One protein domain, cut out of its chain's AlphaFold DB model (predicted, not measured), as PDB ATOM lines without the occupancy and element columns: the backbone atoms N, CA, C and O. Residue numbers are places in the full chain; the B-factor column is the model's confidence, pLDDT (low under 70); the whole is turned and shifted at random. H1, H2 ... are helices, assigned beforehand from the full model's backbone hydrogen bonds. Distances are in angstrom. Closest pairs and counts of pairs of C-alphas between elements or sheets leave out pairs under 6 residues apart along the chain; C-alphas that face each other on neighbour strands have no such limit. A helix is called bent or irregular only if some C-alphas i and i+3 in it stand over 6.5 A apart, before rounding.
ATOM      1  N   PRO A  63      20.294  28.433 -39.325       83.12
ATOM      2  CA  PRO A  63      19.947  27.016 -39.464       83.12
ATOM      3  C   PRO A  63      18.487  26.713 -39.098       83.12
ATOM      4  O   PRO A  63      17.861  25.835 -39.701       83.12
ATOM      5  N   LEU A  64      17.942  27.443 -38.125       86.31
ATOM      6  CA  LEU A  64      16.561  27.320 -37.680       86.31
ATOM      7  C   LEU A  64      15.600  28.016 -38.652       86.31
ATOM      8  O   LEU A  64      14.559  27.438 -38.961       86.31
ATOM      9  N   GLU A  65      15.966  29.170 -39.221       87.12
ATOM     10  CA  GLU A  65      15.165  29.814 -40.277       87.12
ATOM     11  C   GLU A  65      15.038  28.934 -41.518       87.12
ATOM     12  O   GLU A  65      13.941  28.721 -42.034       87.12
ATOM     13  N   ILE A  66      16.135  28.306 -41.949       84.81
ATOM     14  CA  ILE A  66      16.101  27.352 -43.062       84.81
ATOM     15  C   ILE A  66      15.171  26.179 -42.733       84.81
ATOM     16  O   ILE A  66      14.396  25.747 -43.588       84.81
ATOM     17  N   LYS A  67      15.212  25.656 -41.500       84.56
ATOM     18  CA  LYS A  67      14.312  24.575 -41.070       84.56
ATOM     19  C   LYS A  67      12.847  25.021 -41.108       84.56
ATOM     20  O   LYS A  67      12.020  24.290 -41.650       84.56
ATOM     21  N   ARG A  68      12.537  26.212 -40.590       87.31
ATOM     22  CA  ARG A  68      11.192  26.808 -40.591       87.31
ATOM     23  C   ARG A  68      10.672  27.014 -42.013       87.31
ATOM     24  O   ARG A  68       9.530  26.665 -42.305       87.31
ATOM     25  N   HIS A  69      11.510  27.541 -42.904       86.00
ATOM     26  CA  HIS A  69      11.164  27.744 -44.307       86.00
ATOM     27  C   HIS A  69      10.885  26.411 -45.007       86.00
ATOM     28  O   HIS A  69       9.820  26.236 -45.591       86.00
ATOM     29  N   ARG A  70      11.771  25.419 -44.839       82.25
ATOM     30  CA  ARG A  70      11.578  24.066 -45.381       82.25
ATOM     31  C   ARG A  70      10.301  23.407 -44.875       82.25
ATOM     32  O   ARG A  70       9.597  22.786 -45.663       82.25
ATOM     33  N   GLN A  71       9.987  23.537 -43.588       85.38
ATOM     34  CA  GLN A  71       8.751  22.991 -43.026       85.38
ATOM     35  C   GLN A  71       7.521  23.652 -43.657       85.38
ATOM     36  O   GLN A  71       6.606  22.955 -44.088       85.38
ATOM     37  N   ARG A  72       7.524  24.985 -43.771       85.75
ATOM     38  CA  ARG A  72       6.443  25.745 -44.411       85.75
ATOM     39  C   ARG A  72       6.247  25.332 -45.868       85.75
ATOM     40  O   ARG A  72       5.115  25.151 -46.303       85.75
ATOM     41  N   ASP A  73       7.334  25.165 -46.607       83.44
ATOM     42  CA  ASP A  73       7.276  24.762 -48.008       83.44
ATOM     43  C   ASP A  73       6.824  23.314 -48.169       83.44
ATOM     44  O   ASP A  73       6.028  23.018 -49.053       83.44
ATOM     45  N   THR A  74       7.255  22.423 -47.276       84.12
ATOM     46  CA  THR A  74       6.791  21.030 -47.268       84.12
ATOM     47  C   THR A  74       5.292  20.967 -46.980       84.12
ATOM     48  O   THR A  74       4.571  20.264 -47.685       84.12
ATOM     49  N   ALA A  75       4.794  21.753 -46.021       85.69
ATOM     50  CA  ALA A  75       3.362  21.857 -45.751       85.69
ATOM     51  C   ALA A  75       2.597  22.372 -46.980       85.69
ATOM     52  O   ALA A  75       1.617  21.760 -47.393       85.69
ATOM     53  N   ARG A  76       3.091  23.432 -47.636       83.50
ATOM     54  CA  ARG A  76       2.493  23.964 -48.875       83.50
ATOM     55  C   ARG A  76       2.443  22.924 -49.989       83.50
ATOM     56  O   ARG A  76       1.408  22.793 -50.634       83.50
ATOM     57  N   LEU A  77       3.531  22.176 -50.188       81.62
ATOM     58  CA  LEU A  77       3.593  21.081 -51.154       81.62
ATOM     59  C   LEU A  77       2.536  20.013 -50.851       81.62
ATOM     60  O   LEU A  77       1.857  19.562 -51.765       81.62
ATOM     61  N   CYS A  78       2.358  19.645 -49.584       82.75
ATOM     62  CA  CYS A  78       1.370  18.641 -49.186       82.75
ATOM     63  C   CYS A  78      -0.080  19.114 -49.363       82.75
ATOM     64  O   CYS A  78      -0.944  18.289 -49.619       82.75
ATOM     65  N   THR A  79      -0.344  20.422 -49.285       84.81
ATOM     66  CA  THR A  79      -1.681  20.996 -49.532       84.81
ATOM     67  C   THR A  79      -2.020  21.203 -51.015       84.81
ATOM     68  O   THR A  79      -3.038  21.823 -51.324       84.81
ATOM     69  N   LEU A  80      -1.171  20.760 -51.950       83.25
ATOM     70  CA  LEU A  80      -1.411  20.949 -53.383       83.25
ATOM     71  C   LEU A  80      -2.636  20.154 -53.874       83.25
ATOM     72  O   LEU A  80      -2.822  19.015 -53.452       83.25
ATOM     73  N   PRO A  81      -3.432  20.714 -54.804       81.81
ATOM     74  CA  PRO A  81      -4.533  19.994 -55.434       81.81
ATOM     75  C   PRO A  81      -4.033  18.937 -56.422       81.81
ATOM     76  O   PRO A  81      -2.983  19.103 -57.047       81.81
ATOM     77  N   ASP A  82      -4.854  17.911 -56.642       80.06
ATOM     78  CA  ASP A  82      -4.572  16.789 -57.547       80.06
ATOM     79  C   ASP A  82      -4.303  17.222 -59.001       80.06
ATOM     80  O   ASP A  82      -3.580  16.552 -59.736       80.06
ATOM     81  N   THR A  83      -4.831  18.380 -59.416       81.44
ATOM     82  CA  THR A  83      -4.605  18.980 -60.744       81.44
ATOM     83  C   THR A  83      -3.168  19.485 -60.939       81.44
ATOM     84  O   THR A  83      -2.760  19.783 -62.061       81.44
ATOM     85  N   HIS A  84      -2.382  19.636 -59.869       79.62
ATOM     86  CA  HIS A  84      -1.043  20.207 -59.951       79.62
ATOM     87  C   HIS A  84      -0.019  19.177 -60.475       79.62
ATOM     88  O   HIS A  84       0.063  18.074 -59.937       79.62
ATOM     89  N   PRO A  85       0.865  19.517 -61.435       79.69
ATOM     90  CA  PRO A  85       1.799  18.549 -62.034       79.69
ATOM     91  C   PRO A  85       2.777  17.927 -61.021       79.69
ATOM     92  O   PRO A  85       3.183  16.773 -61.155       79.69
ATOM     93  N   LEU A  86       3.132  18.665 -59.963       78.81
ATOM     94  CA  LEU A  86       3.982  18.139 -58.885       78.81
ATOM     95  C   LEU A  86       3.252  17.177 -57.939       78.81
ATOM     96  O   LEU A  86       3.925  16.439 -57.218       78.81
ATOM     97  N   TYR A  87       1.917  17.148 -57.941       83.25
ATOM     98  CA  TYR A  87       1.139  16.299 -57.041       83.25
ATOM     99  C   TYR A  87       1.452  14.817 -57.261       83.25
ATOM    100  O   TYR A  87       1.714  14.090 -56.307       83.25
ATOM    101  N   GLN A  88       1.558  14.379 -58.520       82.81
ATOM    102  CA  GLN A  88       1.911  12.994 -58.844       82.81
ATOM    103  C   GLN A  88       3.299  12.603 -58.317       82.81
ATOM    104  O   GLN A  88       3.480  11.509 -57.784       82.81
ATOM    105  N   GLN A  89       4.287  13.496 -58.442       80.88
ATOM    106  CA  GLN A  89       5.648  13.239 -57.957       80.88
ATOM    107  C   GLN A  89       5.702  13.217 -56.429       80.88
ATOM    108  O   GLN A  89       6.392  12.382 -55.844       80.88
ATOM    109  N   LEU A  90       4.935  14.094 -55.783       81.94
ATOM    110  CA  LEU A  90       4.817  14.134 -54.334       81.94
ATOM    111  C   LEU A  90       4.115  12.884 -53.792       81.94
ATOM    112  O   LEU A  90       4.593  12.283 -52.836       81.94
ATOM    113  N   GLN A  91       3.038  12.439 -54.443       84.31
ATOM    114  CA  GLN A  91       2.316  11.225 -54.073       84.31
ATOM    115  C   GLN A  91       3.205   9.981 -54.212       84.31
ATOM    116  O   GLN A  91       3.205   9.126 -53.328       84.31
ATOM    117  N   ARG A  92       4.008   9.889 -55.281       81.81
ATOM    118  CA  ARG A  92       5.008   8.818 -55.443       81.81
ATOM    119  C   ARG A  92       6.052   8.853 -54.329       81.81
ATOM    120  O   ARG A  92       6.342   7.807 -53.755       81.81
ATOM    121  N   ALA A  93       6.563  10.037 -53.996       80.50
ATOM    122  CA  ALA A  93       7.545  10.206 -52.927       80.50
ATOM    123  C   ALA A  93       6.985   9.856 -51.537       80.50
ATOM    124  O   ALA A  93       7.704   9.312 -50.704       80.50
ATOM    125  N   ALA A  94       5.699  10.124 -51.301       80.44
ATOM    126  CA  ALA A  94       5.010   9.771 -50.065       80.44
ATOM    127  C   ALA A  94       4.721   8.265 -49.958       80.44
ATOM    128  O   ALA A  94       4.908   7.677 -48.895       80.44
ATOM    129  N   LYS A  95       4.289   7.629 -51.056       82.44
ATOM    130  CA  LYS A  95       4.009   6.183 -51.113       82.44
ATOM    131  C   LYS A  95       5.277   5.337 -51.011       82.44
ATOM    132  O   LYS A  95       5.251   4.263 -50.418       82.44
ATOM    133  N   HIS A  96       6.380   5.816 -51.580       78.06
ATOM    134  CA  HIS A  96       7.650   5.097 -51.623       78.06
ATOM    135  C   HIS A  96       8.735   5.868 -50.868       78.06
ATOM    136  O   HIS A  96       9.633   6.428 -51.491       78.06
ATOM    137  N   PRO A  97       8.717   5.864 -49.522       65.56
ATOM    138  CA  PRO A  97       9.645   6.655 -48.710       65.56
ATOM    139  C   PRO A  97      11.125   6.285 -48.909       65.56
ATOM    140  O   PRO A  97      12.006   7.037 -48.494       65.56
ATOM    141  N   ARG A  98      11.428   5.143 -49.546       62.69
ATOM    142  CA  ARG A  98      12.795   4.694 -49.848       62.69
ATOM    143  C   ARG A  98      12.883   4.073 -51.240       62.69
ATOM    144  O   ARG A  98      12.812   2.856 -51.388       62.69
ATOM    145  N   LEU A  99      13.108   4.892 -52.266       60.00
ATOM    146  CA  LEU A  99      13.670   4.373 -53.512       60.00
ATOM    147  C   LEU A  99      15.155   4.068 -53.264       60.00
ATOM    148  O   LEU A  99      15.965   4.984 -53.141       60.00
ATOM    149  N   ALA A 100      15.506   2.782 -53.182       55.59
ATOM    150  CA  ALA A 100      16.850   2.296 -52.842       55.59
ATOM    151  C   ALA A 100      17.979   2.855 -53.735       55.59
ATOM    152  O   ALA A 100      19.145   2.825 -53.353       55.59
ATOM    153  N   ARG A 101      17.637   3.380 -54.918       62.19
ATOM    154  CA  ARG A 101      18.599   3.823 -55.932       62.19
ATOM    155  C   ARG A 101      18.857   5.333 -55.926       62.19
ATOM    156  O   ARG A 101      19.996   5.745 -56.116       62.19
ATOM    157  N   HIS A 102      17.832   6.160 -55.684       62.44
ATOM    158  CA  HIS A 102      17.947   7.624 -55.729       62.44
ATOM    159  C   HIS A 102      17.018   8.300 -54.712       62.44
ATOM    160  O   HIS A 102      15.804   8.366 -54.899       62.44
ATOM    161  N   ILE A 103      17.603   8.859 -53.648       65.38
ATOM    162  CA  ILE A 103      16.870   9.662 -52.663       65.38
ATOM    163  C   ILE A 103      16.644  11.055 -53.258       65.38
ATOM    164  O   ILE A 103      17.560  11.879 -53.304       65.38
ATOM    165  N   SER A 104      15.426  11.325 -53.730       74.50
ATOM    166  CA  SER A 104      15.058  12.669 -54.191       74.50
ATOM    167  C   SER A 104      14.896  13.629 -52.998       74.50
ATOM    168  O   SER A 104      14.503  13.197 -51.909       74.50
ATOM    169  N   PRO A 105      15.148  14.942 -53.165       75.31
ATOM    170  CA  PRO A 105      14.968  15.922 -52.094       75.31
ATOM    171  C   PRO A 105      13.553  15.925 -51.495       75.31
ATOM    172  O   PRO A 105      13.407  16.152 -50.297       75.31
ATOM    173  N   LEU A 106      12.525  15.606 -52.291       79.19
ATOM    174  CA  LEU A 106      11.145  15.486 -51.807       79.19
ATOM    175  C   LEU A 106      10.981  14.334 -50.809       79.19
ATOM    176  O   LEU A 106      10.295  14.497 -49.805       79.19
ATOM    177  N   HIS A 107      11.663  13.207 -51.034       79.44
ATOM    178  CA  HIS A 107      11.642  12.073 -50.106       79.44
ATOM    179  C   HIS A 107      12.269  12.464 -48.765       79.44
ATOM    180  O   HIS A 107      11.711  12.178 -47.709       79.44
ATOM    181  N   ASN A 108      13.395  13.187 -48.805       78.00
ATOM    182  CA  ASN A 108      14.044  13.692 -47.598       78.00
ATOM    183  C   ASN A 108      13.152  14.665 -46.824       78.00
ATOM    184  O   ASN A 108      13.123  14.599 -45.600       78.00
ATOM    185  N   LEU A 109      12.437  15.562 -47.508       78.94
ATOM    186  CA  LEU A 109      11.538  16.514 -46.853       78.94
ATOM    187  C   LEU A 109      10.360  15.801 -46.182       78.94
ATOM    188  O   LEU A 109      10.137  16.002 -44.989       78.94
ATOM    189  N   LEU A 110       9.666  14.924 -46.911       80.00
ATOM    190  CA  LEU A 110       8.527  14.173 -46.378       80.00
ATOM    191  C   LEU A 110       8.932  13.294 -45.189       80.00
ATOM    192  O   LEU A 110       8.290  13.345 -44.145       80.00
ATOM    193  N   HIS A 111      10.047  12.567 -45.300       80.31
ATOM    194  CA  HIS A 111      10.553  11.729 -44.212       80.31
ATOM    195  C   HIS A 111      11.052  12.551 -43.015       80.31
ATOM    196  O   HIS A 111      10.930  12.126 -41.870       80.31
ATOM    197  N   ARG A 112      11.672  13.718 -43.238       80.25
ATOM    198  CA  ARG A 112      12.244  14.527 -42.148       80.25
ATOM    199  C   ARG A 112      11.178  15.196 -41.286       80.25
ATOM    200  O   ARG A 112      11.447  15.431 -40.110       80.25
ATOM    201  N   PHE A 113      10.037  15.544 -41.872       80.44
ATOM    202  CA  PHE A 113       8.951  16.249 -41.189       80.44
ATOM    203  C   PHE A 113       7.737  15.360 -40.880       80.44
ATOM    204  O   PHE A 113       6.786  15.868 -40.300       80.44
ATOM    205  N   ASP A 114       7.782  14.074 -41.248       81.12
ATOM    206  CA  ASP A 114       6.713  13.079 -41.049       81.12
ATOM    207  C   ASP A 114       5.324  13.570 -41.499       81.12
ATOM    208  O   ASP A 114       4.309  13.394 -40.829       81.12
ATOM    209  N   LEU A 115       5.281  14.247 -42.652       76.94
ATOM    210  CA  LEU A 115       4.042  14.798 -43.200       76.94
ATOM    211  C   LEU A 115       3.379  13.792 -44.143       76.94
ATOM    212  O   LEU A 115       3.964  13.376 -45.146       76.94
ATOM    213  N   LYS A 116       2.125  13.438 -43.841       74.81
ATOM    214  CA  LYS A 116       1.280  12.581 -44.681       74.81
ATOM    215  C   LYS A 116       0.324  13.438 -45.499       74.81
ATOM    216  O   LYS A 116      -0.434  14.226 -44.942       74.81
ATOM    217  N   LEU A 117       0.311  13.234 -46.817       71.50
ATOM    218  CA  LEU A 117      -0.588  13.959 -47.726       71.50
ATOM    219  C   LEU A 117      -2.068  13.744 -47.372       71.50
ATOM    220  O   LEU A 117      -2.863  14.656 -47.537       71.50
ATOM    221  N   SER A 118      -2.435  12.571 -46.848       69.00
ATOM    222  CA  SER A 118      -3.822  12.245 -46.487       69.00
ATOM    223  C   SER A 118      -4.356  12.998 -45.268       69.00
ATOM    224  O   SER A 118      -5.559  12.995 -45.042       69.00
ATOM    225  N   GLN A 119      -3.479  13.596 -44.458       76.50
ATOM    226  CA  GLN A 119      -3.859  14.303 -43.233       76.50
ATOM    227  C   GLN A 119      -3.984  15.817 -43.435       76.50
ATOM    228  O   GLN A 119      -4.394  16.520 -42.515       76.50
ATOM    229  N   LEU A 120      -3.598  16.330 -44.605       77.94
ATOM    230  CA  LEU A 120      -3.540  17.759 -44.883       77.94
ATOM    231  C   LEU A 120      -4.677  18.173 -45.812       77.94
ATOM    232  O   LEU A 120      -4.940  17.529 -46.823       77.94
ATOM    233  N   GLU A 121      -5.334  19.275 -45.460       80.62
ATOM    234  CA  GLU A 121      -6.401  19.851 -46.269       80.62
ATOM    235  C   GLU A 121      -5.855  20.336 -47.619       80.62
ATOM    236  O   GLU A 121      -4.840  21.039 -47.702       80.62
ATOM    237  N   THR A 122      -6.547  19.968 -48.695       82.75
ATOM    238  CA  THR A 122      -6.219  20.423 -50.042       82.75
ATOM    239  C   THR A 122      -6.597  21.888 -50.208       82.75
ATOM    240  O   THR A 122      -7.766  22.270 -50.154       82.75
ATOM    241  N   ARG A 123      -5.607  22.729 -50.496       78.56
ATOM    242  CA  ARG A 123      -5.821  24.154 -50.709       78.56
ATOM    243  C   ARG A 123      -6.198  24.411 -52.166       78.56
ATOM    244  O   ARG A 123      -5.409  24.156 -53.076       78.56
TER     245      ARG A 123
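Overview. This is residues 63 to 123 of the 141 residues of an uncharacterized protein of Dendrothele bispora (strain CBS 962.96) (UniProt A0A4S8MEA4). Three helices meet in a corner: H1, the longest, and H2 make an L, with H2 near the last residues of H1, and H3 sits in the angle between them and packs on both. The other end of H1 reaches away from this corner as an arm, while residues 114 to 123, after H3, fold back toward the end of H1 where the L is made. The printed part has 61 residues with three named helices, in the order H1, H2, H3, and no named strand. The class is all helix, with 36 of the 61 printed residues in the helices. The whole is compact, with a radius of gyration of the C-alphas of 11.5 A and spans of 32 by 31 by 19 A.

Arrangement. H1, residues 63 to 78, touches H2, residues 85 to 95, with residues 77 to 78 alone. They only just touch, with 3 pairs of C-alphas within 8 A; the closest C-alphas are those of Cys 78 and Leu 90, 7.7 A apart. Their lines are about perpendicular, at 76 degrees. H1 touches H3, residues 105 to 113, with residues 70 to 74 alone, and the closest C-alphas are those of Thr 74 and Leu 109, 6.6 A apart. These two lines are about perpendicular as well, at 77 degrees. H2 and H3 touch with 6 pairs of C-alphas within 8 A, the closest being those of Ala 93 and His 107, 5.3 A apart. They run the same way at a steep tilt of 55 degrees. The helix packing is mostly crossed, with no shallow tilt among these three pairs. In H1 and H3 every O i to N i+4 pair is within hydrogen-bond range; in H2 it is 6 of 7.

Along the chain. H1 runs from Pro 63, with its C-alpha at (19.947, 27.016, -39.464), to Cys 78, with its C-alpha at (1.370, 18.641, -49.186), over 22.6 A. H2 runs from Pro 85 to Lys 95 over 16.6 A; it is neither bent nor irregular, but only just: C-alphas 85 and 88 are 6.4 A apart. H3 runs from Pro 105 to Phe 113 over 12.5 A and ends at C-alpha 113, at (8.951, 16.249, -41.189). Residues 114 to 123 hold no named helix, with a short helical run at residues 117 to 119.

Size, cuts and confidence. The two C-alphas farthest apart are those of Pro 63 and Thr 83, 33.5 A. The printed part has no cut. Both links, 6 residues from H1 to H2 and 9 from H2 to H3, are short. The mean pLDDT of the printed part is 78.8, and the model's confidence is low, under 70, at residues 97 to 103 and at residue 118.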